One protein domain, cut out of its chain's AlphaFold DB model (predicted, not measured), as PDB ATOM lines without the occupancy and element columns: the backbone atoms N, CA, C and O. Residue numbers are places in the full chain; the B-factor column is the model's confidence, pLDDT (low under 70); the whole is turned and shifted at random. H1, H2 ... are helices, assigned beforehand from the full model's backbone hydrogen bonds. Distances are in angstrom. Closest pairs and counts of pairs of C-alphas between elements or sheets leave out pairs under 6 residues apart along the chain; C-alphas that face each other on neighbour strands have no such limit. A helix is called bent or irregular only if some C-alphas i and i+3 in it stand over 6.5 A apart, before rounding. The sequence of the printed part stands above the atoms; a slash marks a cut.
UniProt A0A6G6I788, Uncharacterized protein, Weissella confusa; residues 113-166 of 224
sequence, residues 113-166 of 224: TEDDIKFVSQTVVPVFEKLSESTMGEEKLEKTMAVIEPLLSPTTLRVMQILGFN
ATOM      1  N   THR A 113     -23.504 -12.592  -1.409       76.69
ATOM      2  CA  THR A 113     -22.912 -13.052  -0.149       76.69
ATOM      3  C   THR A 113     -23.558 -12.342   1.045       76.69
ATOM      4  O   THR A 113     -24.274 -11.351   0.897       76.69
ATOM      5  N   GLU A 114     -23.335 -12.843   2.262       75.00
ATOM      6  CA  GLU A 114     -23.866 -12.210   3.477       75.00
ATOM      7  C   GLU A 114     -23.358 -10.769   3.659       75.00
ATOM      8  O   GLU A 114     -24.134  -9.887   4.039       75.00
ATOM      9  N   ASP A 115     -22.099 -10.522   3.296       76.56
ATOM     10  CA  ASP A 115     -21.497  -9.190   3.305       76.56
ATOM     11  C   ASP A 115     -22.115  -8.282   2.233       76.56
ATOM     12  O   ASP A 115     -22.440  -7.128   2.525       76.56
ATOM     13  N   ASP A 116     -22.385  -8.809   1.032       76.69
ATOM     14  CA  ASP A 116     -23.051  -8.058  -0.041       76.69
ATOM     15  C   ASP A 116     -24.481  -7.668   0.345       76.69
ATOM     16  O   ASP A 116     -24.893  -6.527   0.144       76.69
ATOM     17  N   ILE A 117     -25.245  -8.587   0.947       75.62
ATOM     18  CA  ILE A 117     -26.617  -8.324   1.411       75.62
ATOM     19  C   ILE A 117     -26.623  -7.201   2.455       75.62
ATOM     20  O   ILE A 117     -27.469  -6.303   2.411       75.62
ATOM     21  N   LYS A 118     -25.671  -7.233   3.394       77.62
ATOM     22  CA  LYS A 118     -25.536  -6.195   4.420       77.62
ATOM     23  C   LYS A 118     -25.152  -4.853   3.799       77.62
ATOM     24  O   LYS A 118     -25.753  -3.837   4.141       77.62
ATOM     25  N   PHE A 119     -24.208  -4.856   2.861       76.44
ATOM     26  CA  PHE A 119     -23.783  -3.659   2.145       76.44
ATOM     27  C   PHE A 119     -24.925  -3.038   1.332       76.44
ATOM     28  O   PHE A 119     -25.150  -1.831   1.418       76.44
ATOM     29  N   VAL A 120     -25.691  -3.850   0.599       76.12
ATOM     30  CA  VAL A 120     -26.867  -3.410  -0.169       76.12
ATOM     31  C   VAL A 120     -27.904  -2.782   0.759       76.12
ATOM     32  O   VAL A 120     -28.329  -1.654   0.516       76.12
ATOM     33  N   SER A 121     -28.257  -3.457   1.853       74.12
ATOM     34  CA  SER A 121     -29.245  -2.946   2.809       74.12
ATOM     35  C   SER A 121     -28.830  -1.599   3.419       74.12
ATOM     36  O   SER A 121     -29.649  -0.691   3.533       74.12
ATOM     37  N   GLN A 122     -27.546  -1.431   3.748       76.88
ATOM     38  CA  GLN A 122     -27.028  -0.216   4.389       76.88
ATOM     39  C   GLN A 122     -26.743   0.934   3.416       76.88
ATOM     40  O   GLN A 122     -26.743   2.091   3.825       76.88
ATOM     41  N   THR A 123     -26.485   0.632   2.143       78.31
ATOM     42  CA  THR A 123     -26.038   1.632   1.160       78.31
ATOM     43  C   THR A 123     -27.166   2.083   0.241       78.31
ATOM     44  O   THR A 123     -27.219   3.252  -0.138       78.31
ATOM     45  N   VAL A 124     -28.086   1.188  -0.125       73.62
ATOM     46  CA  VAL A 124     -29.128   1.508  -1.111       73.62
ATOM     47  C   VAL A 124     -30.163   2.471  -0.543       73.62
ATOM     48  O   VAL A 124     -30.532   3.408  -1.244       73.62
ATOM     49  N   VAL A 125     -30.578   2.300   0.717       72.19
ATOM     50  CA  VAL A 125     -31.550   3.191   1.380       72.19
ATOM     51  C   VAL A 125     -31.088   4.661   1.353       72.19
ATOM     52  O   VAL A 125     -31.771   5.472   0.728       72.19
ATOM     53  N   PRO A 126     -29.897   5.024   1.873       76.56
ATOM     54  CA  PRO A 126     -29.458   6.422   1.886       76.56
ATOM     55  C   PRO A 126     -29.139   6.992   0.495       76.56
ATOM     56  O   PRO A 126     -29.220   8.202   0.280       76.56
ATOM     57  N   VAL A 127     -28.754   6.158  -0.479       75.12
ATOM     58  CA  VAL A 127     -28.572   6.610  -1.872       75.12
ATOM     59  C   VAL A 127     -29.921   6.901  -2.525       75.12
ATOM     60  O   VAL A 127     -30.056   7.885  -3.255       75.12
ATOM     61  N   PHE A 128     -30.922   6.068  -2.253       70.31
ATOM     62  CA  PHE A 128     -32.264   6.243  -2.784       70.31
ATOM     63  C   PHE A 128     -32.960   7.464  -2.176       70.31
ATOM     64  O   PHE A 128     -33.591   8.213  -2.922       70.31
ATOM     65  N   GLU A 129     -32.791   7.716  -0.875       71.94
ATOM     66  CA  GLU A 129     -33.251   8.947  -0.215       71.94
ATOM     67  C   GLU A 129     -32.689  10.185  -0.923       71.94
ATOM     68  O   GLU A 129     -33.459  10.991  -1.440       71.94
ATOM     69  N   LYS A 130     -31.365  10.267  -1.109       75.94
ATOM     70  CA  LYS A 130     -30.714  11.405  -1.789       75.94
ATOM     71  C   LYS A 130     -31.179  11.618  -3.231       75.94
ATOM     72  O   LYS A 130     -31.310  12.753  -3.686       75.94
ATOM     73  N   LEU A 131     -31.403  10.541  -3.985       68.69
ATOM     74  CA  LEU A 131     -31.911  10.638  -5.359       68.69
ATOM     75  C   LEU A 131     -33.379  11.080  -5.388       68.69
ATOM     76  O   LEU A 131     -33.788  11.841  -6.270       68.69
ATOM     77  N   SER A 132     -34.172  10.630  -4.420       66.50
ATOM     78  CA  SER A 132     -35.611  10.877  -4.384       66.50
ATOM     79  C   SER A 132     -35.963  12.238  -3.792       66.50
ATOM     80  O   SER A 132     -36.895  12.863  -4.283       66.50
ATOM     81  N   GLU A 133     -35.176  12.755  -2.845       66.56
ATOM     82  CA  GLU A 133     -35.241  14.150  -2.375       66.56
ATOM     83  C   GLU A 133     -35.161  15.146  -3.541       66.56
ATOM     84  O   GLU A 133     -35.833  16.174  -3.552       66.56
ATOM     85  N   SER A 134     -34.373  14.820  -4.572       63.34
ATOM     86  CA  SER A 134     -34.202  15.680  -5.750       63.34
ATOM     87  C   SER A 134     -35.342  15.594  -6.778       63.34
ATOM     88  O   SER A 134     -35.399  16.413  -7.696       63.34
ATOM     89  N   THR A 135     -36.246  14.614  -6.660       60.44
ATOM     90  CA  THR A 135     -37.248  14.294  -7.697       60.44
ATOM     91  C   THR A 135     -38.686  14.156  -7.188       60.44
ATOM     92  O   THR A 135     -39.618  14.254  -7.989       60.44
ATOM     93  N   MET A 136     -38.902  13.949  -5.886       62.22
ATOM     94  CA  MET A 136     -40.214  13.735  -5.270       62.22
ATOM     95  C   MET A 136     -40.376  14.572  -3.994       62.22
ATOM     96  O   MET A 136     -39.424  14.774  -3.253       62.22
ATOM     97  N   GLY A 137     -41.594  15.051  -3.719       70.88
ATOM     98  CA  GLY A 137     -41.901  15.752  -2.463       70.88
ATOM     99  C   GLY A 137     -41.902  14.814  -1.246       70.88
ATOM    100  O   GLY A 137     -42.259  13.639  -1.381       70.88
ATOM    101  N   GLU A 138     -41.556  15.351  -0.070       71.69
ATOM    102  CA  GLU A 138     -41.339  14.622   1.199       71.69
ATOM    103  C   GLU A 138     -42.442  13.598   1.534       71.69
ATOM    104  O   GLU A 138     -42.146  12.442   1.827       71.69
ATOM    105  N   GLU A 139     -43.721  13.958   1.392       74.56
ATOM    106  CA  GLU A 139     -44.843  13.065   1.739       74.56
ATOM    107  C   GLU A 139     -44.915  11.805   0.848       74.56
ATOM    108  O   GLU A 139     -45.325  10.721   1.274       74.56
ATOM    109  N   LYS A 140     -44.535  11.932  -0.429       75.75
ATOM    110  CA  LYS A 140     -44.545  10.813  -1.383       75.75
ATOM    111  C   LYS A 140     -43.304   9.940  -1.220       75.75
ATOM    112  O   LYS A 140     -43.378   8.731  -1.451       75.75
ATOM    113  N   LEU A 141     -42.197  10.548  -0.801       76.31
ATOM    114  CA  LEU A 141     -40.967   9.855  -0.452       76.31
ATOM    115  C   LEU A 141     -41.186   8.931   0.750       76.31
ATOM    116  O   LEU A 141     -40.920   7.738   0.637       76.31
ATOM    117  N   GLU A 142     -41.770   9.440   1.836       77.50
ATOM    118  CA  GLU A 142     -42.013   8.673   3.066       77.50
ATOM    119  C   GLU A 142     -42.884   7.428   2.813       77.50
ATOM    120  O   GLU A 142     -42.524   6.309   3.184       77.50
ATOM    121  N   LYS A 143     -43.988   7.587   2.068       81.94
ATOM    122  CA  LYS A 143     -44.866   6.461   1.691       81.94
ATOM    123  C   LYS A 143     -44.164   5.429   0.812       81.94
ATOM    124  O   LYS A 143     -44.469   4.243   0.895       81.94
ATOM    125  N   THR A 144     -43.249   5.873  -0.047       77.56
ATOM    126  CA  THR A 144     -42.488   4.981  -0.929       77.56
ATOM    127  C   THR A 144     -41.400   4.244  -0.144       77.56
ATOM    128  O   THR A 144     -41.216   3.044  -0.347       77.56
ATOM    129  N   MET A 145     -40.735   4.916   0.804       77.62
ATOM    130  CA  MET A 145     -39.723   4.305   1.675       77.62
ATOM    131  C   MET A 145     -40.336   3.223   2.557       77.62
ATOM    132  O   MET A 145     -39.799   2.120   2.610       77.62
ATOM    133  N   ALA A 146     -41.523   3.473   3.116       81.69
ATOM    134  CA  ALA A 146     -42.245   2.499   3.934       81.69
ATOM    135  C   ALA A 146     -42.527   1.163   3.213       81.69
ATOM    136  O   ALA A 146     -42.701   0.132   3.862       81.69
ATOM    137  N   VAL A 147     -42.572   1.162   1.874       81.31
ATOM    138  CA  VAL A 147     -42.782  -0.048   1.061       81.31
ATOM    139  C   VAL A 147     -41.460  -0.687   0.628       81.31
ATOM    140  O   VAL A 147     -41.371  -1.912   0.566       81.31
ATOM    141  N   ILE A 148     -40.437   0.113   0.320       79.75
ATOM    142  CA  ILE A 148     -39.164  -0.375  -0.235       79.75
ATOM    143  C   ILE A 148     -38.207  -0.855   0.862       79.75
ATOM    144  O   ILE A 148     -37.548  -1.880   0.691       79.75
ATOM    145  N   GLU A 149     -38.139  -0.158   1.994       79.19
ATOM    146  CA  GLU A 149     -37.203  -0.456   3.083       79.19
ATOM    147  C   GLU A 149     -37.334  -1.901   3.617       79.19
ATOM    148  O   GLU A 149     -36.314  -2.595   3.710       79.19
ATOM    149  N   PRO A 150     -38.546  -2.453   3.845       84.25
ATOM    150  CA  PRO A 150     -38.694  -3.851   4.259       84.25
ATOM    151  C   PRO A 150     -38.214  -4.863   3.206       84.25
ATOM    152  O   PRO A 150     -37.748  -5.955   3.556       84.25
ATOM    153  N   LEU A 151     -38.315  -4.512   1.917       80.88
ATOM    154  CA  LEU A 151     -37.892  -5.357   0.793       80.88
ATOM    155  C   LEU A 151     -36.368  -5.398   0.643       80.88
ATOM    156  O   LEU A 151     -35.826  -6.404   0.190       80.88
ATOM    157  N   LEU A 152     -35.683  -4.337   1.069       80.88
ATOM    158  CA  LEU A 152     -34.222  -4.237   1.082       80.88
ATOM    159  C   LEU A 152     -33.592  -4.723   2.397       80.88
ATOM    160  O   LEU A 152     -32.376  -4.611   2.576       80.88
ATOM    161  N   SER A 153     -34.386  -5.264   3.328       82.75
ATOM    162  CA  SER A 153     -33.843  -5.810   4.571       82.75
ATOM    163  C   SER A 153     -33.011  -7.077   4.308       82.75
ATOM    164  O   SER A 153     -33.348  -7.866   3.414       82.75
ATOM    165  N   PRO A 154     -31.957  -7.346   5.106       83.38
ATOM    166  CA  PRO A 154     -31.089  -8.500   4.887       83.38
ATOM    167  C   PRO A 154     -31.849  -9.829   4.906       83.38
ATOM    168  O   PRO A 154     -31.572 -10.735   4.121       83.38
ATOM    169  N   THR A 155     -32.843  -9.926   5.790       82.88
ATOM    170  CA  THR A 155     -33.693 -11.107   5.930       82.88
ATOM    171  C   THR A 155     -34.556 -11.317   4.691       82.88
ATOM    172  O   THR A 155     -34.599 -12.432   4.174       82.88
ATOM    173  N   THR A 156     -35.200 -10.269   4.170       85.06
ATOM    174  CA  THR A 156     -36.042 -10.381   2.969       85.06
ATOM    175  C   THR A 156     -35.214 -10.738   1.742       85.06
ATOM    176  O   THR A 156     -35.568 -11.671   1.023       85.06
ATOM    177  N   LEU A 157     -34.072 -10.072   1.540       84.12
ATOM    178  CA  LEU A 157     -33.162 -10.373   0.433       84.12
ATOM    179  C   LEU A 157     -32.672 -11.827   0.489       84.12
ATOM    180  O   LEU A 157     -32.660 -12.518  -0.529       84.12
ATOM    181  N   ARG A 158     -32.360 -12.338   1.686       83.75
ATOM    182  CA  ARG A 158     -31.975 -13.742   1.882       83.75
ATOM    183  C   ARG A 158     -33.111 -14.711   1.571       83.75
ATOM    184  O   ARG A 158     -32.877 -15.721   0.915       83.75
ATOM    185  N   VAL A 159     -34.334 -14.411   2.005       87.38
ATOM    186  CA  VAL A 159     -35.512 -15.227   1.671       87.38
ATOM    187  C   VAL A 159     -35.728 -15.248   0.160       87.38
ATOM    188  O   VAL A 159     -35.906 -16.321  -0.409       87.38
ATOM    189  N   MET A 160     -35.637 -14.100  -0.512       84.75
ATOM    190  CA  MET A 160     -35.742 -14.024  -1.971       84.75
ATOM    191  C   MET A 160     -34.659 -14.862  -2.663       84.75
ATOM    192  O   MET A 160     -34.971 -15.597  -3.598       84.75
ATOM    193  N   GLN A 161     -33.415 -14.831  -2.172       81.88
ATOM    194  CA  GLN A 161     -32.334 -15.666  -2.702       81.88
ATOM    195  C   GLN A 161     -32.613 -17.164  -2.531       81.88
ATOM    196  O   GLN A 161     -32.443 -17.927  -3.478       81.88
ATOM    197  N   ILE A 162     -33.096 -17.587  -1.356       81.94
ATOM    198  CA  ILE A 162     -33.473 -18.988  -1.087       81.94
ATOM    199  C   ILE A 162     -34.604 -19.442  -2.017       81.94
ATOM    200  O   ILE A 162     -34.615 -20.586  -2.467       81.94
ATOM    201  N   LEU A 163     -35.534 -18.544  -2.344       85.31
ATOM    202  CA  LEU A 163     -36.603 -18.799  -3.312       85.31
ATOM    203  C   LEU A 163     -36.111 -18.837  -4.773       85.31
ATOM    204  O   LEU A 163     -36.906 -19.112  -5.669       85.31
ATOM    205  N   GLY A 164     -34.822 -18.588  -5.023       75.56
ATOM    206  CA  GLY A 164     -34.210 -18.638  -6.351       75.56
ATOM    207  C   GLY A 164     -34.252 -17.315  -7.117       75.56
ATOM    208  O   GLY A 164     -34.153 -17.314  -8.344       75.56
ATOM    209  N   PHE A 165     -34.419 -16.181  -6.432       82.88
ATOM    210  CA  PHE A 165     -34.384 -14.868  -7.075       82.88
ATOM    211  C   PHE A 165     -32.965 -14.527  -7.562       82.88
ATOM    212  O   PHE A 165     -32.024 -14.483  -6.772       82.88
ATOM    213  N   ASN A 166     -32.812 -14.246  -8.861       81.62
ATOM    214  CA  ASN A 166     -31.540 -13.838  -9.465       81.62
ATOM    215  C   ASN A 166     -31.442 -12.302  -9.517       81.62
ATOM    216  O   ASN A 166     -32.039 -11.657 -10.383       81.62
TER     217      ASN A 166
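What this domain is: This is residues 113 to 166 of the 224 residues of an uncharacterized protein of Weissella confusa (UniProt A0A6G6I788). A long, nearly straight helix, H1, runs along most of the length of the model, and the backbone then turns and comes back beside it in two shorter pieces, H2 and then H3. H2 folds back along the last part of H1 in a loose helical hairpin, while H3 packs slantwise on the first part of H1, near the other end of the elongated outline. The printed part has 54 residues with three named helices, in the order H1, H2, H3 along the chain, and no named strand; the class is all helix. The whole is loose, with a radius of gyration of the C-alphas of 12.5 A, and its C-alphas span 36 by 18 by 16 A along the three main axes.

How they stand to each other: The first helix, H1, takes in residues 114 to 133 and is the longest by residues. It has a kink of 26 degrees near residue 123. It is neither bent nor irregular, but only just: C-alphas 122 and 125 are 6.4 A apart. A tight link of four residues leads to H2, residues 138 to 148. H1 and H2 only just touch, with 3 pairs of C-alphas within 8 A, and H1 does so with residues 129 to 133 alone. Their closest C-alphas are those of Ser 132 and Leu 141, 6.7 A apart. The two helices run opposite ways at a shallow tilt of 20 degrees, centre to centre 14.8 A, and form a helical hairpin. A tight link of five residues leads on to H3, residues 154 to 162. H2 and H3 are apart, though they follow each other in the chain. H3 touches H1, with 5 pairs of C-alphas within 8 A, and there H1 takes part with residues 117 to 121 alone. The closest C-alphas of these two helices are those of Ile 117 and Pro 154, 5.7 A apart. H1 and H3 run opposite ways at a steep tilt of 62 degrees, centre to centre 15.4 A. In H3 every pair of O of residue i and N of residue i+4 is within hydrogen-bond range; in H1 14 of 16 such pairs are, and in H2 6 of 7.

Where its parts are: H1 begins with C-alpha 114 at (-23.866, -12.210, 3.477) and ends with C-alpha 133 at (-35.241, 14.150, -2.375), a length of 29.3 A from first to last C-alpha. H2 runs from Glu 138 to Ile 148 and is 15.2 A long, measured in the same way. H3 runs from Pro 154 to Ile 162 over 12.3 A, and its last C-alpha is at (-33.473, -18.988, -1.087).

The domain as a whole: The outline is a rod, but only just, at 36 by 18 by 16 A. The two C-alphas farthest apart are those of Gly 137 and Ile 162, at 35.8 A. The first and last printed C-alphas, of Thr 113 and Asn 166, are 12.7 A apart. The printed part has no cut, and both links between the helices are tight. It is a stretch of a full chain of 224 residues. The mean pLDDT of the printed part is 77.0. Six residues are under 70, namely residues 131 to 136, of which 131 to 133 belong to H1. The mean pLDDT is 74 in H1, 78 in H2 and 84 in H3.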